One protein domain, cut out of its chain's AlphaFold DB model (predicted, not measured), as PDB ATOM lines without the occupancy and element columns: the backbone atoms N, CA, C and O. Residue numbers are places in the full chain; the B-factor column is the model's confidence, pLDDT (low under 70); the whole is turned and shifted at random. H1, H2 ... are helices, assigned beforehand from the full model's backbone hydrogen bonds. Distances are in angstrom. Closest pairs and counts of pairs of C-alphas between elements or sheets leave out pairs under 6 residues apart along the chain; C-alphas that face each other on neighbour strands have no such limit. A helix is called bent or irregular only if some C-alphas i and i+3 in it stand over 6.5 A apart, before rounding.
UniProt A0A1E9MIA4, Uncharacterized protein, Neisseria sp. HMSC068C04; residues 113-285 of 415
ATOM      1  N   ASP A 113       3.190  13.228  -4.465       78.94
ATOM      2  CA  ASP A 113       4.096  14.282  -4.025       78.94
ATOM      3  C   ASP A 113       4.113  15.401  -5.082       78.94
ATOM      4  O   ASP A 113       4.039  16.588  -4.763       78.94
ATOM      5  N   TYR A 114       4.075  15.017  -6.364       75.38
ATOM      6  CA  TYR A 114       3.847  15.931  -7.485       75.38
ATOM      7  C   TYR A 114       2.452  16.572  -7.438       75.38
ATOM      8  O   TYR A 114       2.331  17.785  -7.614       75.38
ATOM      9  N   LEU A 115       1.398  15.795  -7.154       75.88
ATOM     10  CA  LEU A 115       0.037  16.327  -7.000       75.88
ATOM     11  C   LEU A 115      -0.076  17.288  -5.805       75.88
ATOM     12  O   LEU A 115      -0.775  18.297  -5.901       75.88
ATOM     13  N   GLU A 116       0.639  17.033  -4.707       84.38
ATOM     14  CA  GLU A 116       0.700  17.944  -3.562       84.38
ATOM     15  C   GLU A 116       1.352  19.280  -3.953       84.38
ATOM     16  O   GLU A 116       0.782  20.339  -3.674       84.38
ATOM     17  N   ILE A 117       2.487  19.253  -4.664       79.88
ATOM     18  CA  ILE A 117       3.161  20.461  -5.175       79.88
ATOM     19  C   ILE A 117       2.231  21.264  -6.099       79.88
ATOM     20  O   ILE A 117       2.070  22.470  -5.904       79.88
ATOM     21  N   ILE A 118       1.570  20.600  -7.053       78.44
ATOM     22  CA  ILE A 118       0.611  21.238  -7.971       78.44
ATOM     23  C   ILE A 118      -0.560  21.856  -7.193       78.44
ATOM     24  O   ILE A 118      -0.941  22.995  -7.461       78.44
ATOM     25  N   SER A 119      -1.095  21.159  -6.184       82.00
ATOM     26  CA  SER A 119      -2.206  21.668  -5.368       82.00
ATOM     27  C   SER A 119      -1.832  22.924  -4.570       82.00
ATOM     28  O   SER A 119      -2.631  23.858  -4.485       82.00
ATOM     29  N   LYS A 120      -0.597  22.999  -4.056       85.69
ATOM     30  CA  LYS A 120      -0.068  24.189  -3.371       85.69
ATOM     31  C   LYS A 120       0.113  25.356  -4.340       85.69
ATOM     32  O   LYS A 120      -0.287  26.471  -4.018       85.69
ATOM     33  N   LEU A 121       0.661  25.105  -5.533       81.56
ATOM     34  CA  LEU A 121       0.840  26.131  -6.565       81.56
ATOM     35  C   LEU A 121      -0.504  26.715  -7.031       81.56
ATOM     36  O   LEU A 121      -0.629  27.934  -7.134       81.56
ATOM     37  N   LEU A 122      -1.518  25.866  -7.236       85.62
ATOM     38  CA  LEU A 122      -2.891  26.291  -7.527       85.62
ATOM     39  C   LEU A 122      -3.483  27.134  -6.387       85.62
ATOM     40  O   LEU A 122      -4.109  28.156  -6.654       85.62
ATOM     41  N   GLY A 123      -3.236  26.765  -5.126       86.06
ATOM     42  CA  GLY A 123      -3.644  27.559  -3.961       86.06
ATOM     43  C   GLY A 123      -3.030  28.965  -3.945       86.06
ATOM     44  O   GLY A 123      -3.752  29.950  -3.807       86.06
ATOM     45  N   PHE A 124      -1.713  29.084  -4.154       83.56
ATOM     46  CA  PHE A 124      -1.041  30.389  -4.245       83.56
ATOM     47  C   PHE A 124      -1.520  31.221  -5.445       83.56
ATOM     48  O   PHE A 124      -1.737  32.423  -5.309       83.56
ATOM     49  N   SER A 125      -1.715  30.582  -6.603       84.94
ATOM     50  CA  SER A 125      -2.280  31.200  -7.809       84.94
ATOM     51  C   SER A 125      -3.687  31.755  -7.552       84.94
ATOM     52  O   SER A 125      -3.941  32.910  -7.884       84.94
ATOM     53  N   ALA A 126      -4.567  30.998  -6.887       88.88
ATOM     54  CA  ALA A 126      -5.915  31.449  -6.543       88.88
ATOM     55  C   ALA A 126      -5.907  32.640  -5.569       88.88
ATOM     56  O   ALA A 126      -6.650  33.598  -5.777       88.88
ATOM     57  N   ILE A 127      -5.040  32.632  -4.548       87.94
ATOM     58  CA  ILE A 127      -4.896  33.756  -3.606       87.94
ATOM     59  C   ILE A 127      -4.436  35.022  -4.345       87.94
ATOM     60  O   ILE A 127      -5.092  36.059  -4.250       87.94
ATOM     61  N   LEU A 128      -3.354  34.938  -5.128       83.31
ATOM     62  CA  LEU A 128      -2.840  36.073  -5.904       83.31
ATOM     63  C   LEU A 128      -3.861  36.566  -6.940       83.31
ATOM     64  O   LEU A 128      -4.079  37.768  -7.057       83.31
ATOM     65  N   GLY A 129      -4.532  35.649  -7.640       84.12
ATOM     66  CA  GLY A 129      -5.599  35.963  -8.587       84.12
ATOM     67  C   GLY A 129      -6.786  36.674  -7.938       84.12
ATOM     68  O   GLY A 129      -7.334  37.601  -8.525       84.12
ATOM     69  N   THR A 130      -7.140  36.300  -6.705       85.94
ATOM     70  CA  THR A 130      -8.190  36.969  -5.924       85.94
ATOM     71  C   THR A 130      -7.787  38.401  -5.561       85.94
ATOM     72  O   THR A 130      -8.567  39.324  -5.778       85.94
ATOM     73  N   PHE A 131      -6.562  38.612  -5.063       84.19
ATOM     74  CA  PHE A 131      -6.063  39.957  -4.739       84.19
ATOM     75  C   PHE A 131      -5.969  40.861  -5.971       84.19
ATOM     76  O   PHE A 131      -6.428  42.002  -5.928       84.19
ATOM     77  N   ILE A 132      -5.407  40.350  -7.071       79.94
ATOM     78  CA  ILE A 132      -5.302  41.086  -8.333       79.94
ATOM     79  C   ILE A 132      -6.710  41.411  -8.846       79.94
ATOM     80  O   ILE A 132      -7.036  42.579  -9.022       79.94
ATOM     81  N   GLY A 133      -7.585  40.416  -9.008       80.12
ATOM     82  CA  GLY A 133      -8.937  40.636  -9.523       80.12
ATOM     83  C   GLY A 133      -9.794  41.560  -8.653       80.12
ATOM     84  O   GLY A 133     -10.527  42.388  -9.189       80.12
ATOM     85  N   GLY A 134      -9.653  41.492  -7.326       82.00
ATOM     86  CA  GLY A 134     -10.283  42.438  -6.403       82.00
ATOM     87  C   GLY A 134      -9.826  43.881  -6.636       82.00
ATOM     88  O   GLY A 134     -10.655  44.789  -6.628       82.00
ATOM     89  N   PHE A 135      -8.539  44.099  -6.927       80.75
ATOM     90  CA  PHE A 135      -8.025  45.421  -7.295       80.75
ATOM     91  C   PHE A 135      -8.600  45.920  -8.636       80.75
ATOM     92  O   PHE A 135      -9.040  47.064  -8.725       80.75
ATOM     93  N   PHE A 136      -8.692  45.055  -9.655       77.12
ATOM     94  CA  PHE A 136      -9.336  45.396 -10.935       77.12
ATOM     95  C   PHE A 136     -10.812  45.798 -10.759       77.12
ATOM     96  O   PHE A 136     -11.261  46.758 -11.382       77.12
ATOM     97  N   ILE A 137     -11.568  45.096  -9.902       78.88
ATOM     98  CA  ILE A 137     -12.954  45.469  -9.571       78.88
ATOM     99  C   ILE A 137     -12.988  46.825  -8.858       78.88
ATOM    100  O   ILE A 137     -13.803  47.672  -9.216       78.88
ATOM    101  N   TYR A 138     -12.118  47.044  -7.868       81.31
ATOM    102  CA  TYR A 138     -12.051  48.296  -7.110       81.31
ATOM    103  C   TYR A 138     -11.841  49.507  -8.030       81.31
ATOM    104  O   TYR A 138     -12.616  50.464  -7.982       81.31
ATOM    105  N   ASP A 139     -10.835  49.450  -8.906       76.75
ATOM    106  CA  ASP A 139     -10.538  50.548  -9.830       76.75
ATOM    107  C   ASP A 139     -11.638  50.728 -10.886       76.75
ATOM    108  O   ASP A 139     -11.997  51.863 -11.201       76.75
ATOM    109  N   TYR A 140     -12.256  49.644 -11.366       75.81
ATOM    110  CA  TYR A 140     -13.419  49.731 -12.250       75.81
ATOM    111  C   TYR A 140     -14.608  50.448 -11.588       75.81
ATOM    112  O   TYR A 140     -15.152  51.395 -12.156       75.81
ATOM    113  N   LEU A 141     -14.980  50.045 -10.368       77.56
ATOM    114  CA  LEU A 141     -16.081  50.660  -9.619       77.56
ATOM    115  C   LEU A 141     -15.810  52.131  -9.290       77.56
ATOM    116  O   LEU A 141     -16.722  52.954  -9.318       77.56
ATOM    117  N   LYS A 142     -14.546  52.477  -9.040       78.81
ATOM    118  CA  LYS A 142     -14.077  53.852  -8.845       78.81
ATOM    119  C   LYS A 142     -14.128  54.694 -10.129       78.81
ATOM    120  O   LYS A 142     -14.344  55.898 -10.039       78.81
ATOM    121  N   ILE A 143     -13.953  54.096 -11.312       73.69
ATOM    122  CA  ILE A 143     -14.104  54.789 -12.607       73.69
ATOM    123  C   ILE A 143     -15.574  55.116 -12.902       73.69
ATOM    124  O   ILE A 143     -15.849  56.176 -13.457       73.69
ATOM    125  N   ILE A 144     -16.514  54.244 -12.529       72.44
ATOM    126  CA  ILE A 144     -17.960  54.463 -12.743       72.44
ATOM    127  C   ILE A 144     -18.665  55.176 -11.570       72.44
ATOM    128  O   ILE A 144     -19.885  55.302 -11.586       72.44
ATOM    129  N   ASP A 145     -17.906  55.618 -10.560       75.44
ATOM    130  CA  ASP A 145     -18.381  56.253  -9.317       75.44
ATOM    131  C   ASP A 145     -19.399  55.417  -8.507       75.44
ATOM    132  O   ASP A 145     -20.281  55.937  -7.830       75.44
ATOM    133  N   GLN A 146     -19.270  54.086  -8.559       77.75
ATOM    134  CA  GLN A 146     -20.103  53.127  -7.815       77.75
ATOM    135  C   GLN A 146     -19.272  52.326  -6.808       77.75
ATOM    136  O   GLN A 146     -19.457  51.126  -6.628       77.75
ATOM    137  N   LEU A 147     -18.314  52.971  -6.135       82.06
ATOM    138  CA  LEU A 147     -17.421  52.282  -5.195       82.06
ATOM    139  C   LEU A 147     -18.159  51.691  -3.974       82.06
ATOM    140  O   LEU A 147     -17.678  50.743  -3.355       82.06
ATOM    141  N   SER A 148     -19.350  52.209  -3.664       83.38
ATOM    142  CA  SER A 148     -20.238  51.750  -2.590       83.38
ATOM    143  C   SER A 148     -20.622  50.269  -2.680       83.38
ATOM    144  O   SER A 148     -20.794  49.640  -1.639       83.38
ATOM    145  N   ILE A 149     -20.714  49.692  -3.886       82.88
ATOM    146  CA  ILE A 149     -21.110  48.284  -4.076       82.88
ATOM    147  C   ILE A 149     -19.930  47.305  -3.967       82.88
ATOM    148  O   ILE A 149     -20.143  46.098  -3.919       82.88
ATOM    149  N   PHE A 150     -18.683  47.783  -3.865       84.62
ATOM    150  CA  PHE A 150     -17.491  46.926  -3.768       84.62
ATOM    151  C   PHE A 150     -17.561  45.834  -2.670       84.62
ATOM    152  O   PHE A 150     -17.157  44.698  -2.949       84.62
ATOM    153  N   PRO A 151     -18.108  46.088  -1.460       84.56
ATOM    154  CA  PRO A 151     -18.303  45.045  -0.450       84.56
ATOM    155  C   PRO A 151     -19.304  43.957  -0.876       84.56
ATOM    156  O   PRO A 151     -19.090  42.787  -0.572       84.56
ATOM    157  N   GLU A 152     -20.366  44.305  -1.611       82.56
ATOM    158  CA  GLU A 152     -21.340  43.334  -2.145       82.56
ATOM    159  C   GLU A 152     -20.677  42.437  -3.203       82.56
ATOM    160  O   GLU A 152     -20.775  41.212  -3.154       82.56
ATOM    161  N   VAL A 153     -19.909  43.043  -4.115       79.50
ATOM    162  CA  VAL A 153     -19.216  42.325  -5.197       79.50
ATOM    163  C   VAL A 153     -18.171  41.352  -4.650       79.50
ATOM    164  O   VAL A 153     -18.069  40.220  -5.112       79.50
ATOM    165  N   THR A 154     -17.387  41.779  -3.656       80.62
ATOM    166  CA  THR A 154     -16.310  40.960  -3.069       80.62
ATOM    167  C   THR A 154     -16.816  39.861  -2.137       80.62
ATOM    168  O   THR A 154     -16.137  38.849  -1.973       80.62
ATOM    169  N   THR A 155     -18.014  40.016  -1.564       83.44
ATOM    170  CA  THR A 155     -18.676  38.959  -0.780       83.44
ATOM    171  C   THR A 155     -19.484  37.986  -1.642       83.44
ATOM    172  O   THR A 155     -19.834  36.907  -1.164       83.44
ATOM    173  N   ASN A 156     -19.730  38.298  -2.920       83.00
ATOM    174  CA  ASN A 156     -20.418  37.417  -3.860       83.00
ATOM    175  C   ASN A 156     -19.503  36.264  -4.349       83.00
ATOM    176  O   ASN A 156     -18.541  36.514  -5.083       83.00
ATOM    177  N   PRO A 157     -19.784  34.983  -4.017       83.38
ATOM    178  CA  PRO A 157     -18.857  33.897  -4.339       83.38
ATOM    179  C   PRO A 157     -18.652  33.656  -5.848       83.38
ATOM    180  O   PRO A 157     -17.501  33.472  -6.242       83.38
ATOM    181  N   PRO A 158     -19.682  33.692  -6.724       81.19
ATOM    182  CA  PRO A 158     -19.485  33.634  -8.178       81.19
ATOM    183  C   PRO A 158     -18.537  34.706  -8.738       81.19
ATOM    184  O   PRO A 158     -17.653  34.375  -9.532       81.19
ATOM    185  N   ALA A 159     -18.666  35.963  -8.301       76.75
ATOM    186  CA  ALA A 159     -17.783  37.055  -8.722       76.75
ATOM    187  C   ALA A 159     -16.329  36.823  -8.264       76.75
ATOM    188  O   ALA A 159     -15.380  36.973  -9.044       76.75
ATOM    189  N   LEU A 160     -16.149  36.367  -7.023       80.06
ATOM    190  CA  LEU A 160     -14.836  36.039  -6.472       80.06
ATOM    191  C   LEU A 160     -14.187  34.836  -7.185       80.06
ATOM    192  O   LEU A 160     -13.003  34.863  -7.513       80.06
ATOM    193  N   ILE A 161     -14.961  33.793  -7.496       83.75
ATOM    194  CA  ILE A 161     -14.480  32.610  -8.228       83.75
ATOM    195  C   ILE A 161     -14.084  32.978  -9.663       83.75
ATOM    196  O   ILE A 161     -13.045  32.522 -10.144       83.75
ATOM    197  N   ALA A 162     -14.871  33.811 -10.347       81.69
ATOM    198  CA  ALA A 162     -14.570  34.257 -11.706       81.69
ATOM    199  C   ALA A 162     -13.278  35.088 -11.776       81.69
ATOM    200  O   ALA A 162     -12.411  34.795 -12.601       81.69
ATOM    201  N   THR A 163     -13.100  36.070 -10.879       77.25
ATOM    202  CA  THR A 163     -11.836  36.831 -10.786       77.25
ATOM    203  C   THR A 163     -10.659  35.915 -10.474       77.25
ATOM    204  O   THR A 163      -9.676  35.910 -11.217       77.25
ATOM    205  N   ALA A 164     -10.764  35.104  -9.417       84.62
ATOM    206  CA  ALA A 164      -9.692  34.218  -8.978       84.62
ATOM    207  C   ALA A 164      -9.274  33.214 -10.065       84.62
ATOM    208  O   ALA A 164      -8.086  32.948 -10.222       84.62
ATOM    209  N   THR A 165     -10.226  32.697 -10.850       85.56
ATOM    210  CA  THR A 165      -9.954  31.759 -11.952       85.56
ATOM    211  C   THR A 165      -9.181  32.432 -13.085       85.56
ATOM    212  O   THR A 165      -8.179  31.892 -13.553       85.56
ATOM    213  N   ILE A 166      -9.608  33.625 -13.516       82.56
ATOM    214  CA  ILE A 166      -9.013  34.319 -14.667       82.56
ATOM    215  C   ILE A 166      -7.640  34.892 -14.305       82.56
ATOM    216  O   ILE A 166      -6.641  34.569 -14.951       82.56
ATOM    217  N   PHE A 167      -7.551  35.679 -13.231       81.62
ATOM    218  CA  PHE A 167      -6.284  36.275 -12.803       81.62
ATOM    219  C   PHE A 167      -5.323  35.240 -12.203       81.62
ATOM    220  O   PHE A 167      -4.115  35.329 -12.423       81.62
ATOM    221  N   GLY A 168      -5.835  34.210 -11.521       85.62
ATOM    222  CA  GLY A 168      -5.021  33.083 -11.061       85.62
ATOM    223  C   GLY A 168      -4.448  32.279 -12.228       85.62
ATOM    224  O   GLY A 168      -3.263  31.939 -12.207       85.62
ATOM    225  N   GLY A 169      -5.241  32.054 -13.282       86.12
ATOM    226  CA  GLY A 169      -4.790  31.436 -14.530       86.12
ATOM    227  C   GLY A 169      -3.670  32.225 -15.216       86.12
ATOM    228  O   GLY A 169      -2.669  31.632 -15.615       86.12
ATOM    229  N   ILE A 170      -3.777  33.558 -15.273       83.31
ATOM    230  CA  ILE A 170      -2.717  34.447 -15.787       83.31
ATOM    231  C   ILE A 170      -1.431  34.312 -14.955       83.31
ATOM    232  O   ILE A 170      -0.350  34.116 -15.511       83.31
ATOM    233  N   VAL A 171      -1.534  34.349 -13.623       83.62
ATOM    234  CA  VAL A 171      -0.388  34.155 -12.716       83.62
ATOM    235  C   VAL A 171       0.262  32.777 -12.921       83.62
ATOM    236  O   VAL A 171       1.486  32.675 -12.998       83.62
ATOM    237  N   LEU A 172      -0.540  31.718 -13.080       86.50
ATOM    238  CA  LEU A 172      -0.050  30.359 -13.322       86.50
ATOM    239  C   LEU A 172       0.656  30.230 -14.682       86.50
ATOM    240  O   LEU A 172       1.705  29.594 -14.767       86.50
ATOM    241  N   PHE A 173       0.123  30.864 -15.729       86.56
ATOM    242  CA  PHE A 173       0.726  30.920 -17.064       86.56
ATOM    243  C   PHE A 173       2.102  31.604 -17.050       86.56
ATOM    244  O   PHE A 173       3.058  31.093 -17.638       86.56
ATOM    245  N   LEU A 174       2.241  32.711 -16.313       84.62
ATOM    246  CA  LEU A 174       3.517  33.414 -16.149       84.62
ATOM    247  C   LEU A 174       4.536  32.579 -15.352       84.62
ATOM    248  O   LEU A 174       5.699  32.483 -15.751       84.62
ATOM    249  N   TYR A 175       4.110  31.890 -14.288       84.38
ATOM    250  CA  TYR A 175       4.978  30.948 -13.569       84.38
ATOM    251  C   TYR A 175       5.392  29.742 -14.423       84.38
ATOM    252  O   TYR A 175       6.536  29.295 -14.329       84.38
ATOM    253  N   PHE A 176       4.505  29.234 -15.282       86.31
ATOM    254  CA  PHE A 176       4.838  28.161 -16.217       86.31
ATOM    255  C   PHE A 176       5.922  28.600 -17.211       86.31
ATOM    256  O   PHE A 176       6.880  27.859 -17.428       86.31
ATOM    257  N   LYS A 177       5.846  29.828 -17.746       87.56
ATOM    258  CA  LYS A 177       6.895  30.393 -18.612       87.56
ATOM    259  C   LYS A 177       8.257  30.462 -17.922       87.56
ATOM    260  O   LYS A 177       9.242  29.992 -18.486       87.56
ATOM    261  N   PHE A 178       8.300  30.972 -16.689       86.31
ATOM    262  CA  PHE A 178       9.522  30.991 -15.878       86.31
ATOM    263  C   PHE A 178      10.085  29.578 -15.651       86.31
ATOM    264  O   PHE A 178      11.285  29.352 -15.807       86.31
ATOM    265  N   PHE A 179       9.221  28.608 -15.337       85.69
ATOM    266  CA  PHE A 179       9.624  27.220 -15.126       85.69
ATOM    267  C   PHE A 179      10.186  26.566 -16.398       85.69
ATOM    268  O   PHE A 179      11.227  25.916 -16.337       85.69
ATOM    269  N   VAL A 180       9.567  26.785 -17.564       88.56
ATOM    270  CA  VAL A 180      10.092  26.295 -18.851       88.56
ATOM    271  C   VAL A 180      11.435  26.949 -19.184       88.56
ATOM    272  O   VAL A 180      12.372  26.239 -19.545       88.56
ATOM    273  N   ALA A 181      11.585  28.264 -18.994       89.06
ATOM    274  CA  ALA A 181      12.860  28.956 -19.192       89.06
ATOM    275  C   ALA A 181      13.981  28.398 -18.288       89.06
ATOM    276  O   ALA A 181      15.108  28.198 -18.741       89.06
ATOM    277  N   PHE A 182      13.663  28.074 -17.033       86.25
ATOM    278  CA  PHE A 182      14.580  27.412 -16.104       86.25
ATOM    279  C   PHE A 182      14.958  25.984 -16.547       86.25
ATOM    280  O   PHE A 182      16.135  25.622 -16.501       86.25
ATOM    281  N   LEU A 183      13.998  25.183 -17.034       85.31
ATOM    282  CA  LEU A 183      14.269  23.843 -17.577       85.31
ATOM    283  C   LEU A 183      15.142  23.881 -18.842       85.31
ATOM    284  O   LEU A 183      16.031  23.042 -18.989       85.31
ATOM    285  N   LEU A 184      14.935  24.862 -19.730       86.81
ATOM    286  CA  LEU A 184      15.817  25.095 -20.883       86.81
ATOM    287  C   LEU A 184      17.256  25.384 -20.428       86.81
ATOM    288  O   LEU A 184      18.196  24.826 -20.992       86.81
ATOM    289  N   GLY A 185      17.416  26.173 -19.360       84.50
ATOM    290  CA  GLY A 185      18.704  26.423 -18.712       84.50
ATOM    291  C   GLY A 185      19.377  25.160 -18.164       84.50
ATOM    292  O   GLY A 185      20.565  24.961 -18.385       84.50
ATOM    293  N   ILE A 186      18.635  24.270 -17.494       82.50
ATOM    294  CA  ILE A 186      19.182  22.992 -16.988       82.50
ATOM    295  C   ILE A 186      19.628  22.071 -18.135       82.50
ATOM    296  O   ILE A 186      20.679  21.433 -18.048       82.50
ATOM    297  N   ASN A 187      18.839  21.995 -19.209       77.81
ATOM    298  CA  ASN A 187      19.104  21.109 -20.346       77.81
ATOM    299  C   ASN A 187      20.234  21.614 -21.263       77.81
ATOM    300  O   ASN A 187      20.749  20.865 -22.099       77.81
ATOM    301  N   ALA A 188      20.662  22.867 -21.098       73.69
ATOM    302  CA  ALA A 188      21.825  23.436 -21.757       73.69
ATOM    303  C   ALA A 188      23.126  22.815 -21.207       73.69
ATOM    304  O   ALA A 188      23.719  23.309 -20.249       73.69
ATOM    305  N   LYS A 189      23.586  21.709 -21.815       59.38
ATOM    306  CA  LYS A 189      24.826  21.012 -21.417       59.38
ATOM    307  C   LYS A 189      26.013  21.978 -21.290       59.38
ATOM    308  O   LYS A 189      26.454  22.563 -22.279       59.38
ATOM    309  N   SER A 190      26.611  22.020 -20.099       54.31
ATOM    310  CA  SER A 190      27.927  22.611 -19.838       54.31
ATOM    311  C   SER A 190      29.033  21.739 -20.459       54.31
ATOM    312  O   SER A 190      29.684  20.962 -19.760       54.31
ATOM    313  N   GLY A 191      29.182  21.800 -21.785       50.78
ATOM    314  CA  GLY A 191      30.160  21.036 -22.564       50.78
ATOM    315  C   GLY A 191      31.184  21.944 -23.246       50.78
ATOM    316  O   GLY A 191      30.821  22.899 -23.931       50.78
ATOM    317  N   GLN A 192      32.465  21.636 -23.065       47.62
ATOM    318  CA  GLN A 192      33.589  22.399 -23.603       47.62
ATOM    319  C   GLN A 192      33.696  22.204 -25.130       47.62
ATOM    320  O   GLN A 192      34.155  21.165 -25.591       47.62
ATOM    321  N   GLY A 193      33.261  23.202 -25.911       46.97
ATOM    322  CA  GLY A 193      33.432  23.248 -27.374       46.97
ATOM    323  C   GLY A 193      32.150  23.523 -28.174       46.97
ATOM    324  O   GLY A 193      31.246  22.689 -28.212       46.97
ATOM    325  N   TRP A 194      32.114  24.691 -28.837       40.53
ATOM    326  CA  TRP A 194      31.246  25.161 -29.950       40.53
ATOM    327  C   TRP A 194      29.716  24.914 -29.948       40.53
ATOM    328  O   TRP A 194      29.019  25.458 -30.800       40.53
ATOM    329  N   ASN A 195      29.139  24.196 -28.984       54.53
ATOM    330  CA  ASN A 195      27.692  23.953 -28.884       54.53
ATOM    331  C   ASN A 195      26.933  25.019 -28.066       54.53
ATOM    332  O   ASN A 195      25.720  24.905 -27.890       54.53
ATOM    333  N   THR A 196      27.617  26.070 -27.601       56.84
ATOM    334  CA  THR A 196      27.073  27.145 -26.748       56.84
ATOM    335  C   THR A 196      25.920  27.929 -27.391       56.84
ATOM    336  O   THR A 196      25.116  28.532 -26.688       56.84
ATOM    337  N   SER A 197      25.789  27.902 -28.722       62.03
ATOM    338  CA  SER A 197      24.717  28.586 -29.461       62.03
ATOM    339  C   SER A 197      23.361  27.871 -29.404       62.03
ATOM    340  O   SER A 197      22.326  28.534 -29.428       62.03
ATOM    341  N   LYS A 198      23.330  26.536 -29.283       71.38
ATOM    342  CA  LYS A 198      22.085  25.741 -29.258       71.38
ATOM    343  C   LYS A 198      21.089  26.161 -28.162       71.38
ATOM    344  O   LYS A 198      19.920  26.355 -28.502       71.38
ATOM    345  N   PRO A 199      21.485  26.347 -26.884       73.31
ATOM    346  CA  PRO A 199      20.550  26.806 -25.857       73.31
ATOM    347  C   PRO A 199      20.087  28.251 -26.075       73.31
ATOM    348  O   PRO A 199      18.925  28.550 -25.820       73.31
ATOM    349  N   ILE A 200      20.942  29.123 -26.625       77.94
ATOM    350  CA  ILE A 200      20.581  30.509 -26.966       77.94
ATOM    351  C   ILE A 200      19.508  30.522 -28.065       77.94
ATOM    352  O   ILE A 200      18.494  31.200 -27.928       77.94
ATOM    353  N   VAL A 201      19.679  29.724 -29.125       82.56
ATOM    354  CA  VAL A 201      18.681  29.580 -30.199       82.56
ATOM    355  C   VAL A 201      17.369  29.000 -29.659       82.56
ATOM    356  O   VAL A 201      16.300  29.522 -29.970       82.56
ATOM    357  N   SER A 202      17.431  27.972 -28.807       83.31
ATOM    358  CA  SER A 202      16.240  27.377 -28.186       83.31
ATOM    359  C   SER A 202      15.483  28.369 -27.294       83.31
ATOM    360  O   SER A 202      14.260  28.472 -27.401       83.31
ATOM    361  N   PHE A 203      16.198  29.151 -26.478       85.62
ATOM    362  CA  PHE A 203      15.616  30.209 -25.653       85.62
ATOM    363  C   PHE A 203      14.981  31.317 -26.504       85.62
ATOM    364  O   PHE A 203      13.856  31.722 -26.223       85.62
ATOM    365  N   SER A 204      15.639  31.754 -27.583       86.06
ATOM    366  CA  SER A 204      15.085  32.745 -28.515       86.06
ATOM    367  C   SER A 204      13.799  32.260 -29.191       86.06
ATOM    368  O   SER A 204      12.826  33.009 -29.247       86.06
ATOM    369  N   ILE A 205      13.745  31.001 -29.646       89.00
ATOM    370  CA  ILE A 205      12.526  30.404 -30.224       89.00
ATOM    371  C   ILE A 205      11.400  30.350 -29.180       89.00
ATOM    372  O   ILE A 205      10.276  30.771 -29.462       89.00
ATOM    373  N   PHE A 206      11.703  29.889 -27.961       90.19
ATOM    374  CA  PHE A 206      10.749  29.877 -26.849       90.19
ATOM    375  C   PHE A 206      10.230  31.284 -26.523       90.19
ATOM    376  O   PHE A 206       9.026  31.463 -26.343       90.19
ATOM    377  N   TYR A 207      11.106  32.290 -26.488       88.56
ATOM    378  CA  TYR A 207      10.727  33.664 -26.178       88.56
ATOM    379  C   TYR A 207       9.868  34.303 -27.283       88.56
ATOM    380  O   TYR A 207       8.873  34.956 -26.974       88.56
ATOM    381  N   ILE A 208      10.174  34.059 -28.563       90.12
ATOM    382  CA  ILE A 208       9.337  34.513 -29.689       90.12
ATOM    383  C   ILE A 208       7.935  33.896 -29.594       90.12
ATOM    384  O   ILE A 208       6.939  34.617 -29.642       90.12
ATOM    385  N   PHE A 209       7.840  32.578 -29.381       90.75
ATOM    386  CA  PHE A 209       6.555  31.897 -29.192       90.75
ATOM    387  C   PHE A 209       5.803  32.417 -27.953       90.75
ATOM    388  O   PHE A 209       4.603  32.686 -28.014       90.75
ATOM    389  N   SER A 210       6.520  32.646 -26.848       89.56
ATOM    390  CA  SER A 210       5.992  33.271 -25.632       89.56
ATOM    391  C   SER A 210       5.359  34.633 -25.921       89.56
ATOM    392  O   SER A 210       4.230  34.854 -25.484       89.56
ATOM    393  N   CYS A 211       6.034  35.500 -26.686       88.81
ATOM    394  CA  CYS A 211       5.541  36.831 -27.053       88.81
ATOM    395  C   CYS A 211       4.263  36.783 -27.895       88.81
ATOM    396  O   CYS A 211       3.358  37.581 -27.667       88.81
ATOM    397  N   VAL A 212       4.159  35.840 -28.840       89.94
ATOM    398  CA  VAL A 212       2.935  35.653 -29.644       89.94
ATOM    399  C   VAL A 212       1.753  35.275 -28.745       89.94
ATOM    400  O   VAL A 212       0.660  35.821 -28.899       89.94
ATOM    401  N   LEU A 213       1.974  34.404 -27.753       88.62
ATOM    402  CA  LEU A 213       0.951  34.085 -26.756       88.62
ATOM    403  C   LEU A 213       0.631  35.286 -25.846       88.62
ATOM    404  O   LEU A 213      -0.541  35.548 -25.595       88.62
ATOM    405  N   ASP A 214       1.629  36.042 -25.379       86.94
ATOM    406  CA  ASP A 214       1.399  37.238 -24.548       86.94
ATOM    407  C   ASP A 214       0.603  38.311 -25.301       86.94
ATOM    408  O   ASP A 214      -0.279  38.947 -24.722       86.94
ATOM    409  N   TYR A 215       0.845  38.476 -26.603       85.94
ATOM    410  CA  TYR A 215       0.057  39.367 -27.450       85.94
ATOM    411  C   TYR A 215      -1.408  38.921 -27.555       85.94
ATOM    412  O   TYR A 215      -2.303  39.755 -27.492       85.94
ATOM    413  N   HIS A 216      -1.695  37.620 -27.645       83.12
ATOM    414  CA  HIS A 216      -3.084  37.156 -27.708       83.12
ATOM    415  C   HIS A 216      -3.796  37.173 -26.339       83.12
ATOM    416  O   HIS A 216      -4.995  37.448 -26.271       83.12
ATOM    417  N   PHE A 217      -3.096  36.862 -25.243       78.75
ATOM    418  CA  PHE A 217      -3.715  36.682 -23.920       78.75
ATOM    419  C   PHE A 217      -3.608  37.898 -22.990       78.75
ATOM    420  O   PHE A 217      -4.524  38.133 -22.206       78.75
ATOM    421  N   LEU A 218      -2.517  38.670 -23.047       79.69
ATOM    422  CA  LEU A 218      -2.213  39.732 -22.075       79.69
ATOM    423  C   LEU A 218      -2.332  41.148 -22.658       79.69
ATOM    424  O   LEU A 218      -2.611  42.086 -21.910       79.69
ATOM    425  N   TYR A 219      -2.207  41.323 -23.978       78.94
ATOM    426  CA  TYR A 219      -2.490  42.614 -24.622       78.94
ATOM    427  C   TYR A 219      -3.938  43.104 -24.404       78.94
ATOM    428  O   TYR A 219      -4.090  44.285 -24.089       78.94
ATOM    429  N   PRO A 220      -4.997  42.260 -24.468       74.62
ATOM    430  CA  PRO A 220      -6.365  42.701 -24.169       74.62
ATOM    431  C   PRO A 220      -6.541  43.223 -22.738       74.62
ATOM    432  O   PRO A 220      -7.413  44.054 -22.489       74.62
ATOM    433  N   LEU A 221      -5.705  42.751 -21.806       71.94
ATOM    434  CA  LEU A 221      -5.691  43.195 -20.419       71.94
ATOM    435  C   LEU A 221      -5.023  44.579 -20.313       71.94
ATOM    436  O   LEU A 221      -5.646  45.572 -19.934       71.94
ATOM    437  N   ILE A 222      -3.751  44.668 -20.708       72.81
ATOM    438  CA  ILE A 222      -2.942  45.872 -20.477       72.81
ATOM    439  C   ILE A 222      -3.357  47.017 -21.415       72.81
ATOM    440  O   ILE A 222      -3.471  48.146 -20.950       72.81
ATOM    441  N   SER A 223      -3.649  46.728 -22.692       66.38
ATOM    442  CA  SER A 223      -4.237  47.603 -23.733       66.38
ATOM    443  C   SER A 223      -3.545  48.945 -24.043       66.38
ATOM    444  O   SER A 223      -3.838  49.541 -25.079       66.38
ATOM    445  N   ASP A 224      -2.648  49.431 -23.189       75.31
ATOM    446  CA  ASP A 224      -1.724  50.535 -23.426       75.31
ATOM    447  C   ASP A 224      -0.402  49.964 -23.952       75.31
ATOM    448  O   ASP A 224       0.296  49.222 -23.256       75.31
ATOM    449  N   THR A 225      -0.054  50.306 -25.193       80.12
ATOM    450  CA  THR A 225       1.082  49.711 -25.913       80.12
ATOM    451  C   THR A 225       2.413  49.898 -25.185       80.12
ATOM    452  O   THR A 225       3.226  48.978 -25.161       80.12
ATOM    453  N   LEU A 226       2.640  51.057 -24.554       80.62
ATOM    454  CA  LEU A 226       3.881  51.339 -23.826       80.62
ATOM    455  C   LEU A 226       3.997  50.477 -22.560       80.62
ATOM    456  O   LEU A 226       5.029  49.845 -22.333       80.62
ATOM    457  N   THR A 227       2.923  50.405 -21.772       77.88
ATOM    458  CA  THR A 227       2.848  49.550 -20.576       77.88
ATOM    459  C   THR A 227       3.029  48.076 -20.949       77.88
ATOM    460  O   THR A 227       3.772  47.355 -20.284       77.88
ATOM    461  N   PHE A 228       2.430  47.637 -22.062       82.25
ATOM    462  CA  PHE A 228       2.569  46.272 -22.565       82.25
ATOM    463  C   PHE A 228       4.003  45.949 -23.019       82.25
ATOM    464  O   PHE A 228       4.529  44.897 -22.663       82.25
ATOM    465  N   ILE A 229       4.678  46.862 -23.729       85.00
ATOM    466  CA  ILE A 229       6.092  46.698 -24.116       85.00
ATOM    467  C   ILE A 229       6.999  46.625 -22.876       85.00
ATOM    468  O   ILE A 229       7.859  45.746 -22.810       85.00
ATOM    469  N   SER A 230       6.787  47.489 -21.874       83.44
ATOM    470  CA  SER A 230       7.519  47.436 -20.593       83.44
ATOM    471  C   SER A 230       7.346  46.083 -19.895       83.44
ATOM    472  O   SER A 230       8.309  45.484 -19.417       83.44
ATOM    473  N   PHE A 231       6.117  45.563 -19.890       82.69
ATOM    474  CA  PHE A 231       5.785  44.276 -19.295       82.69
ATOM    475  C   PHE A 231       6.425  43.087 -20.042       82.69
ATOM    476  O   PHE A 231       6.995  42.203 -19.401       82.69
ATOM    477  N   LEU A 232       6.425  43.089 -21.384       86.81
ATOM    478  CA  LEU A 232       7.149  42.092 -22.188       86.81
ATOM    479  C   LEU A 232       8.661  42.132 -21.930       86.81
ATOM    480  O   LEU A 232       9.280  41.087 -21.732       86.81
ATOM    481  N   PHE A 233       9.257  43.327 -21.881       86.56
ATOM    482  CA  PHE A 233      10.675  43.484 -21.555       86.56
ATOM    483  C   PHE A 233      10.998  42.921 -20.165       86.56
ATOM    484  O   PHE A 233      12.008  42.240 -19.993       86.56
ATOM    485  N   PHE A 234      10.117  43.124 -19.181       84.50
ATOM    486  CA  PHE A 234      10.301  42.519 -17.869       84.50
ATOM    487  C   PHE A 234      10.250  40.981 -17.919       84.50
ATOM    488  O   PHE A 234      11.156  40.337 -17.389       84.50
ATOM    489  N   ILE A 235       9.273  40.386 -18.619       86.06
ATOM    490  CA  ILE A 235       9.207  38.926 -18.839       86.06
ATOM    491  C   ILE A 235      10.489  38.403 -19.507       86.06
ATOM    492  O   ILE A 235      10.992  37.347 -19.121       86.06
ATOM    493  N   PHE A 236      11.049  39.127 -20.482       87.44
ATOM    494  CA  PHE A 236      12.317  38.755 -21.116       87.44
ATOM    495  C   PHE A 236      13.469  38.689 -20.113       87.44
ATOM    496  O   PHE A 236      14.167  37.673 -20.038       87.44
ATOM    497  N   ILE A 237      13.662  39.759 -19.333       86.56
ATOM    498  CA  ILE A 237      14.722  39.837 -18.324       86.56
ATOM    499  C   ILE A 237      14.578  38.687 -17.331       86.56
ATOM    500  O   ILE A 237      15.553  37.982 -17.056       86.56
ATOM    501  N   THR A 238      13.371  38.433 -16.827       84.94
ATOM    502  CA  THR A 238      13.213  37.413 -15.797       84.94
ATOM    503  C   THR A 238      13.324  35.985 -16.329       84.94
ATOM    504  O   THR A 238      14.016  35.177 -15.704       84.94
ATOM    505  N   CYS A 239      12.776  35.673 -17.507       88.19
ATOM    506  CA  CYS A 239      13.012  34.392 -18.183       88.19
ATOM    507  C   CYS A 239      14.505  34.176 -18.487       88.19
ATOM    508  O   CYS A 239      15.005  33.062 -18.337       88.19
ATOM    509  N   SER A 240      15.242  35.238 -18.831       86.06
ATOM    510  CA  SER A 240      16.695  35.174 -19.029       86.06
ATOM    511  C   SER A 240      17.420  34.833 -17.722       86.06
ATOM    512  O   SER A 240      18.239  33.915 -17.699       86.06
ATOM    513  N   THR A 241      17.067  35.476 -16.599       84.94
ATOM    514  CA  THR A 241      17.632  35.113 -15.280       84.94
ATOM    515  C   THR A 241      17.273  33.686 -14.847       84.94
ATOM    516  O   THR A 241      18.099  33.011 -14.234       84.94
ATOM    517  N   ALA A 242      16.084  33.189 -15.210       85.81
ATOM    518  CA  ALA A 242      15.666  31.806 -14.975       85.81
ATOM    519  C   ALA A 242      16.563  30.810 -15.722       85.81
ATOM    520  O   ALA A 242      17.050  29.844 -15.136       85.81
ATOM    521  N   CYS A 243      16.808  31.080 -17.006       86.62
ATOM    522  CA  CYS A 243      17.667  30.273 -17.864       86.62
ATOM    523  C   CYS A 243      19.108  30.232 -17.321       86.62
ATOM    524  O   CYS A 243      19.663  29.149 -17.125       86.62
ATOM    525  N   MET A 244      19.670  31.390 -16.950       83.25
ATOM    526  CA  MET A 244      21.004  31.481 -16.334       83.25
ATOM    527  C   MET A 244      21.102  30.696 -15.014       83.25
ATOM    528  O   MET A 244      22.056  29.948 -14.818       83.25
ATOM    529  N   LEU A 245      20.093  30.775 -14.133       83.25
ATOM    530  CA  LEU A 245      20.060  29.974 -12.898       83.25
ATOM    531  C   LEU A 245      20.054  28.459 -13.144       83.25
ATOM    532  O   LEU A 245      20.602  27.710 -12.326       83.25
ATOM    533  N   GLY A 246      19.387  28.014 -14.211       82.56
ATOM    534  CA  GLY A 246      19.384  26.617 -14.635       82.56
ATOM    535  C   GLY A 246      20.766  26.186 -15.127       82.56
ATOM    536  O   GLY A 246      21.295  25.181 -14.649       82.56
ATOM    537  N   PHE A 247      21.368  26.997 -16.005       81.12
ATOM    538  CA  PHE A 247      22.674  26.751 -16.622       81.12
ATOM    539  C   PHE A 247      23.814  26.689 -15.595       81.12
ATOM    540  O   PHE A 247      24.514  25.678 -15.501       81.12
ATOM    541  N   ASP A 248      23.928  27.706 -14.736       77.69
ATOM    542  CA  ASP A 248      24.946  27.780 -13.676       77.69
ATOM    543  C   ASP A 248      24.693  26.777 -12.533       77.69
ATOM    544  O   ASP A 248      25.447  26.718 -11.558       77.69
ATOM    545  N   LYS A 249      23.586  26.016 -12.592       78.62
ATOM    546  CA  LYS A 249      23.079  25.141 -11.519       78.62
ATOM    547  C   LYS A 249      22.956  25.873 -10.173       78.62
ATOM    548  O   LYS A 249      22.956  25.244  -9.113       78.62
ATOM    549  N   GLY A 250      22.797  27.202 -10.200       69.38
ATOM    550  CA  GLY A 250      22.819  28.075  -9.021       69.38
ATOM    551  C   GLY A 250      21.740  27.730  -7.989       69.38
ATOM    552  O   GLY A 250      21.943  27.912  -6.786       69.38
ATOM    553  N   TYR A 251      20.637  27.131  -8.449       73.69
ATOM    554  CA  TYR A 251      19.573  26.584  -7.607       73.69
ATOM    555  C   TYR A 251      20.059  25.494  -6.630       73.69
ATOM    556  O   TYR A 251      19.554  25.431  -5.511       73.69
ATOM    557  N   LYS A 252      21.063  24.678  -7.005       75.94
ATOM    558  CA  LYS A 252      21.649  23.647  -6.125       75.94
ATOM    559  C   LYS A 252      22.431  24.259  -4.962       75.94
ATOM    560  O   LYS A 252      22.458  23.684  -3.883       75.94
ATOM    561  N   ARG A 253      23.051  25.427  -5.174       72.81
ATOM    562  CA  ARG A 253      23.837  26.132  -4.149       72.81
ATOM    563  C   ARG A 253      22.949  26.823  -3.116       72.81
ATOM    564  O   ARG A 253      23.305  26.863  -1.945       72.81
ATOM    565  N   ASN A 254      21.821  27.402  -3.537       74.31
ATOM    566  CA  ASN A 254      20.899  28.066  -2.616       74.31
ATOM    567  C   ASN A 254      19.473  28.166  -3.186       74.31
ATOM    568  O   ASN A 254      19.155  29.082  -3.948       74.31
ATOM    569  N   ILE A 255      18.580  27.280  -2.736       75.69
ATOM    570  CA  ILE A 255      17.164  27.264  -3.140       75.69
ATOM    571  C   ILE A 255      16.419  28.572  -2.808       75.69
ATOM    572  O   ILE A 255      15.451  28.919  -3.484       75.69
ATOM    573  N   LYS A 256      16.896  29.361  -1.829       75.06
ATOM    574  CA  LYS A 256      16.304  30.671  -1.498       75.06
ATOM    575  C   LYS A 256      16.425  31.671  -2.651       75.06
ATOM    576  O   LYS A 256      15.555  32.522  -2.778       75.06
ATOM    577  N   ILE A 257      17.448  31.557  -3.508       73.19
ATOM    578  CA  ILE A 257      17.617  32.425  -4.688       73.19
ATOM    579  C   ILE A 257      16.485  32.175  -5.695       73.19
ATOM    580  O   ILE A 257      15.889  33.121  -6.205       73.19
ATOM    581  N   PHE A 258      16.137  30.905  -5.921       71.38
ATOM    582  CA  PHE A 258      15.027  30.515  -6.793       71.38
ATOM    583  C   PHE A 258      13.679  31.028  -6.255       71.38
ATOM    584  O   PHE A 258      12.897  31.615  -7.000       71.38
ATOM    585  N   ILE A 259      13.444  30.892  -4.943       74.88
ATOM    586  CA  ILE A 259      12.238  31.411  -4.272       74.88
ATOM    587  C   ILE A 259      12.175  32.948  -4.342       74.88
ATOM    588  O   ILE A 259      11.120  33.505  -4.638       74.88
ATOM    589  N   PHE A 260      13.289  33.647  -4.110       75.06
ATOM    590  CA  PHE A 260      13.344  35.111  -4.165       75.06
ATOM    591  C   PHE A 260      13.018  35.651  -5.564       75.06
ATOM    592  O   PHE A 260      12.225  36.584  -5.702       75.06
ATOM    593  N   LEU A 261      13.566  35.033  -6.614       73.25
ATOM    594  CA  LEU A 261      13.245  35.398  -7.995       73.25
ATOM    595  C   LEU A 261      11.774  35.134  -8.330       73.25
ATOM    596  O   LEU A 261      11.136  36.002  -8.922       73.25
ATOM    597  N   PHE A 262      11.201  34.012  -7.888       71.50
ATOM    598  CA  PHE A 262       9.769  33.723  -8.039       71.50
ATOM    599  C   PHE A 262       8.883  34.793  -7.366       71.50
ATOM    600  O   PHE A 262       7.918  35.270  -7.963       71.50
ATOM    601  N   LEU A 263       9.255  35.253  -6.165       74.38
ATOM    602  CA  LEU A 263       8.573  36.355  -5.471       74.38
ATOM    603  C   LEU A 263       8.751  37.705  -6.185       74.38
ATOM    604  O   LEU A 263       7.806  38.489  -6.256       74.38
ATOM    605  N   THR A 264       9.923  37.964  -6.769       72.56
ATOM    606  CA  THR A 264      10.182  39.190  -7.547       72.56
ATOM    607  C   THR A 264       9.312  39.249  -8.805       72.56
ATOM    608  O   THR A 264       8.816  40.321  -9.143       72.56
ATOM    609  N   HIS A 265       9.034  38.111  -9.456       71.00
ATOM    610  CA  HIS A 265       8.051  38.063 -10.548       71.00
ATOM    611  C   HIS A 265       6.667  38.482 -10.062       71.00
ATOM    612  O   HIS A 265       6.074  39.386 -10.642       71.00
ATOM    613  N   ALA A 266       6.168  37.856  -8.991       71.12
ATOM    614  CA  ALA A 266       4.854  38.164  -8.433       71.12
ATOM    615  C   ALA A 266       4.725  39.655  -8.082       71.12
ATOM    616  O   ALA A 266       3.726  40.288  -8.420       71.12
ATOM    617  N   TYR A 267       5.768  40.228  -7.475       72.50
ATOM    618  CA  TYR A 267       5.832  41.641  -7.120       72.50
ATOM    619  C   TYR A 267       5.834  42.574  -8.338       72.50
ATOM    620  O   TYR A 267       5.139  43.584  -8.331       72.50
ATOM    621  N   VAL A 268       6.565  42.259  -9.409       67.56
ATOM    622  CA  VAL A 268       6.611  43.148 -10.582       67.56
ATOM    623  C   VAL A 268       5.399  42.973 -11.503       67.56
ATOM    624  O   VAL A 268       4.954  43.951 -12.103       67.56
ATOM    625  N   ILE A 269       4.798  41.779 -11.542       68.50
ATOM    626  CA  ILE A 269       3.459  41.543 -12.108       68.50
ATOM    627  C   ILE A 269       2.438  42.436 -11.386       68.50
ATOM    628  O   ILE A 269       1.713  43.189 -12.033       68.50
ATOM    629  N   PHE A 270       2.450  42.429 -10.050       70.12
ATOM    630  CA  PHE A 270       1.635  43.307  -9.208       70.12
ATOM    631  C   PHE A 270       1.906  44.797  -9.518       70.12
ATOM    632  O   PHE A 270       0.969  45.531  -9.813       70.12
ATOM    633  N   LEU A 271       3.174  45.231  -9.585       67.75
ATOM    634  CA  LEU A 271       3.548  46.614  -9.934       67.75
ATOM    635  C   LEU A 271       3.200  47.058 -11.366       67.75
ATOM    636  O   LEU A 271       3.125  48.260 -11.591       67.75
ATOM    637  N   HIS A 272       3.014  46.160 -12.336       66.88
ATOM    638  CA  HIS A 272       2.609  46.550 -13.698       66.88
ATOM    639  C   HIS A 272       1.090  46.515 -13.896       66.88
ATOM    640  O   HIS A 272       0.560  47.312 -14.668       66.88
ATOM    641  N   LEU A 273       0.382  45.622 -13.198       63.34
ATOM    642  CA  LEU A 273      -1.071  45.479 -13.319       63.34
ATOM    643  C   LEU A 273      -1.859  46.523 -12.512       63.34
ATOM    644  O   LEU A 273      -2.993  46.815 -12.865       63.34
ATOM    645  N   ILE A 274      -1.283  47.074 -11.439       61.25
ATOM    646  CA  ILE A 274      -2.016  47.864 -10.431       61.25
ATOM    647  C   ILE A 274      -1.965  49.391 -10.628       61.25
ATOM    648  O   ILE A 274      -3.014  50.020 -10.598       61.25
ATOM    649  N   PRO A 275      -0.814  50.055 -10.844       52.16
ATOM    650  CA  PRO A 275      -0.752  51.519 -10.779       52.16
ATOM    651  C   PRO A 275      -1.197  52.239 -12.066       52.16
ATOM    652  O   PRO A 275      -0.999  53.451 -12.187       52.16
ATOM    653  N   SER A 276      -1.768  51.539 -13.052       51.84
ATOM    654  CA  SER A 276      -2.151  52.173 -14.314       51.84
ATOM    655  C   SER A 276      -3.594  52.699 -14.279       51.84
ATOM    656  O   SER A 276      -4.556  51.957 -14.419       51.84
ATOM    657  N   ASN A 277      -3.754  54.029 -14.277       49.78
ATOM    658  CA  ASN A 277      -5.026  54.714 -14.603       49.78
ATOM    659  C   ASN A 277      -5.505  54.460 -16.062       49.78
ATOM    660  O   ASN A 277      -6.378  55.162 -16.571       49.78
ATOM    661  N   LYS A 278      -4.855  53.525 -16.762       50.41
ATOM    662  CA  LYS A 278      -5.078  53.090 -18.140       50.41
ATOM    663  C   LYS A 278      -5.445  51.605 -18.217       50.41
ATOM    664  O   LYS A 278      -5.559  51.088 -19.325       50.41
ATOM    665  N   LEU A 279      -5.597  50.933 -17.071       52.28
ATOM    666  CA  LEU A 279      -5.981  49.533 -16.982       52.28
ATOM    667  C   LEU A 279      -7.331  49.380 -17.673       52.28
ATOM    668  O   LEU A 279      -8.357  49.854 -17.184       52.28
ATOM    669  N   SER A 280      -7.290  48.871 -18.900       53.72
ATOM    670  CA  SER A 280      -8.370  49.141 -19.837       53.72
ATOM    671  C   SER A 280      -9.640  48.441 -19.404       53.72
ATOM    672  O   SER A 280      -9.612  47.331 -18.874       53.72
ATOM    673  N   LEU A 281     -10.775  49.055 -19.728       55.25
ATOM    674  CA  LEU A 281     -12.074  48.411 -19.599       55.25
ATOM    675  C   LEU A 281     -12.129  47.060 -20.333       55.25
ATOM    676  O   LEU A 281     -12.858  46.163 -19.920       55.25
ATOM    677  N   ASN A 282     -11.281  46.880 -21.350       57.03
ATOM    678  CA  ASN A 282     -11.046  45.608 -22.025       57.03
ATOM    679  C   ASN A 282     -10.627  44.482 -21.060       57.03
ATOM    680  O   ASN A 282     -11.006  43.343 -21.298       57.03
ATOM    681  N   SER A 283      -9.944  44.773 -19.945       57.66
ATOM    682  CA  SER A 283      -9.653  43.805 -18.873       57.66
ATOM    683  C   SER A 283     -10.909  43.318 -18.161       57.66
ATOM    684  O   SER A 283     -11.113  42.121 -17.963       57.66
ATOM    685  N   VAL A 284     -11.759  44.266 -17.770       60.69
ATOM    686  CA  VAL A 284     -13.004  44.022 -17.034       60.69
ATOM    687  C   VAL A 284     -14.002  43.300 -17.946       60.69
ATOM    688  O   VAL A 284     -14.690  42.377 -17.516       60.69
ATOM    689  N   HIS A 285     -14.004  43.643 -19.234       62.75
ATOM    690  CA  HIS A 285     -14.744  42.960 -20.290       62.75
ATOM    691  C   HIS A 285     -14.207  41.558 -20.605       62.75
ATOM    692  O   HIS A 285     -14.984  40.607 -20.674       62.75
TER     693      HIS A 285
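AT A GLANCE: This is residues 113 to 285 of the 415 residues of an uncharacterized protein of Neisseria sp. HMSC068C04 (UniProt A0A1E9MIA4). Two long helices, H1 and H3, cross as an X; H4 folds back beside H3, and H6 meets H3 near the ends of both, with H8 folding back beside H6. Residues 113 to 120 of H1 stick out, and the two C-alphas farthest apart, 65.6 A, are Ser 148 in H2 and Gly 193 in the link from H3 to H4. The printed part has 173 residues with nine named helices, H1 to H9 in order along the chain, and no named strand; the class is all helix. It is only just compact, close to loose, with a radius of gyration of the C-alphas of 18.3 A, and spans 65 by 39 by 21 A, only just flat.

HOW THE PARTS SIT: The hub is H3, residues 157 to 187, touching four helices. H1, residues 113 to 143, touches it with residues 122 to 134 alone, at a steep tilt of 54 degrees, opposite ways; the closest C-alphas, of Gly 129 and Gly 168, are 3.8 A apart. H6, residues 225 to 247, touches H3 with residues 238 to 247 alone, at a steep tilt of 46 degrees, the same way, closest at the C-alphas of Gly 185 and Cys 243, 4.1 A. H4, residues 197 to 217, forms a helical hairpin with H3 at a shallow tilt of 13 degrees, closest at the C-alphas of Leu 184 and Phe 203, 7.0 A. H4 and H6 only just touch, with 3 pairs of C-alphas within 8 A, Cys 211 and Leu 232 closest at 7.3 A. H8, residues 255 to 273, touches H6 at a shallow tilt of 6 degrees, opposite ways, closest at the C-alphas of Phe 231 and His 272, 6.8 A. H2, residues 147 to 155, forms a helical hairpin with H1, closest at the C-alphas of Leu 141 and Leu 147, 4.9 A; it touches H3 only at the corner, and only just, with 3 pairs, closest at the C-alphas of Thr 154 and Leu 160, 6.2 A. H9, residues 281 to 285, touches H5, residues 219 to 222, closest at the C-alphas of Leu 221 and Ser 283, 4.3 A, and H1, closest at those of Phe 136 and Val 284, 7.2 A. H7, residues 250 to 253, touches no helix. H1 and H4 are apart. Every O i to N i+4 pair is within hydrogen-bond range in H1, H3, H4, H6, H8 and H9, but 3 of 5 in H2; H5 and H7 are too short for such a pair.

IN THESE COORDINATES: H1 begins at C-alpha 113 (4.096, 14.282, -4.025) and is 45.2 A long; H3 is 43.1 A, ending at C-alpha 187 (19.104, 21.109, -20.346). H6 is 32.9 A, H4 30.1 A and H8 27.7 A long. H2 is irregular, with C-alphas 148 and 151 7.3 A apart. H9 ends at C-alpha 285 (-14.744, 42.960, -20.290).

THE WHOLE: The printed part has no cut and no long link. Mean pLDDT of the printed part is 77.6; 28 residues are under 70, among them 189 to 197 and 271 to 285.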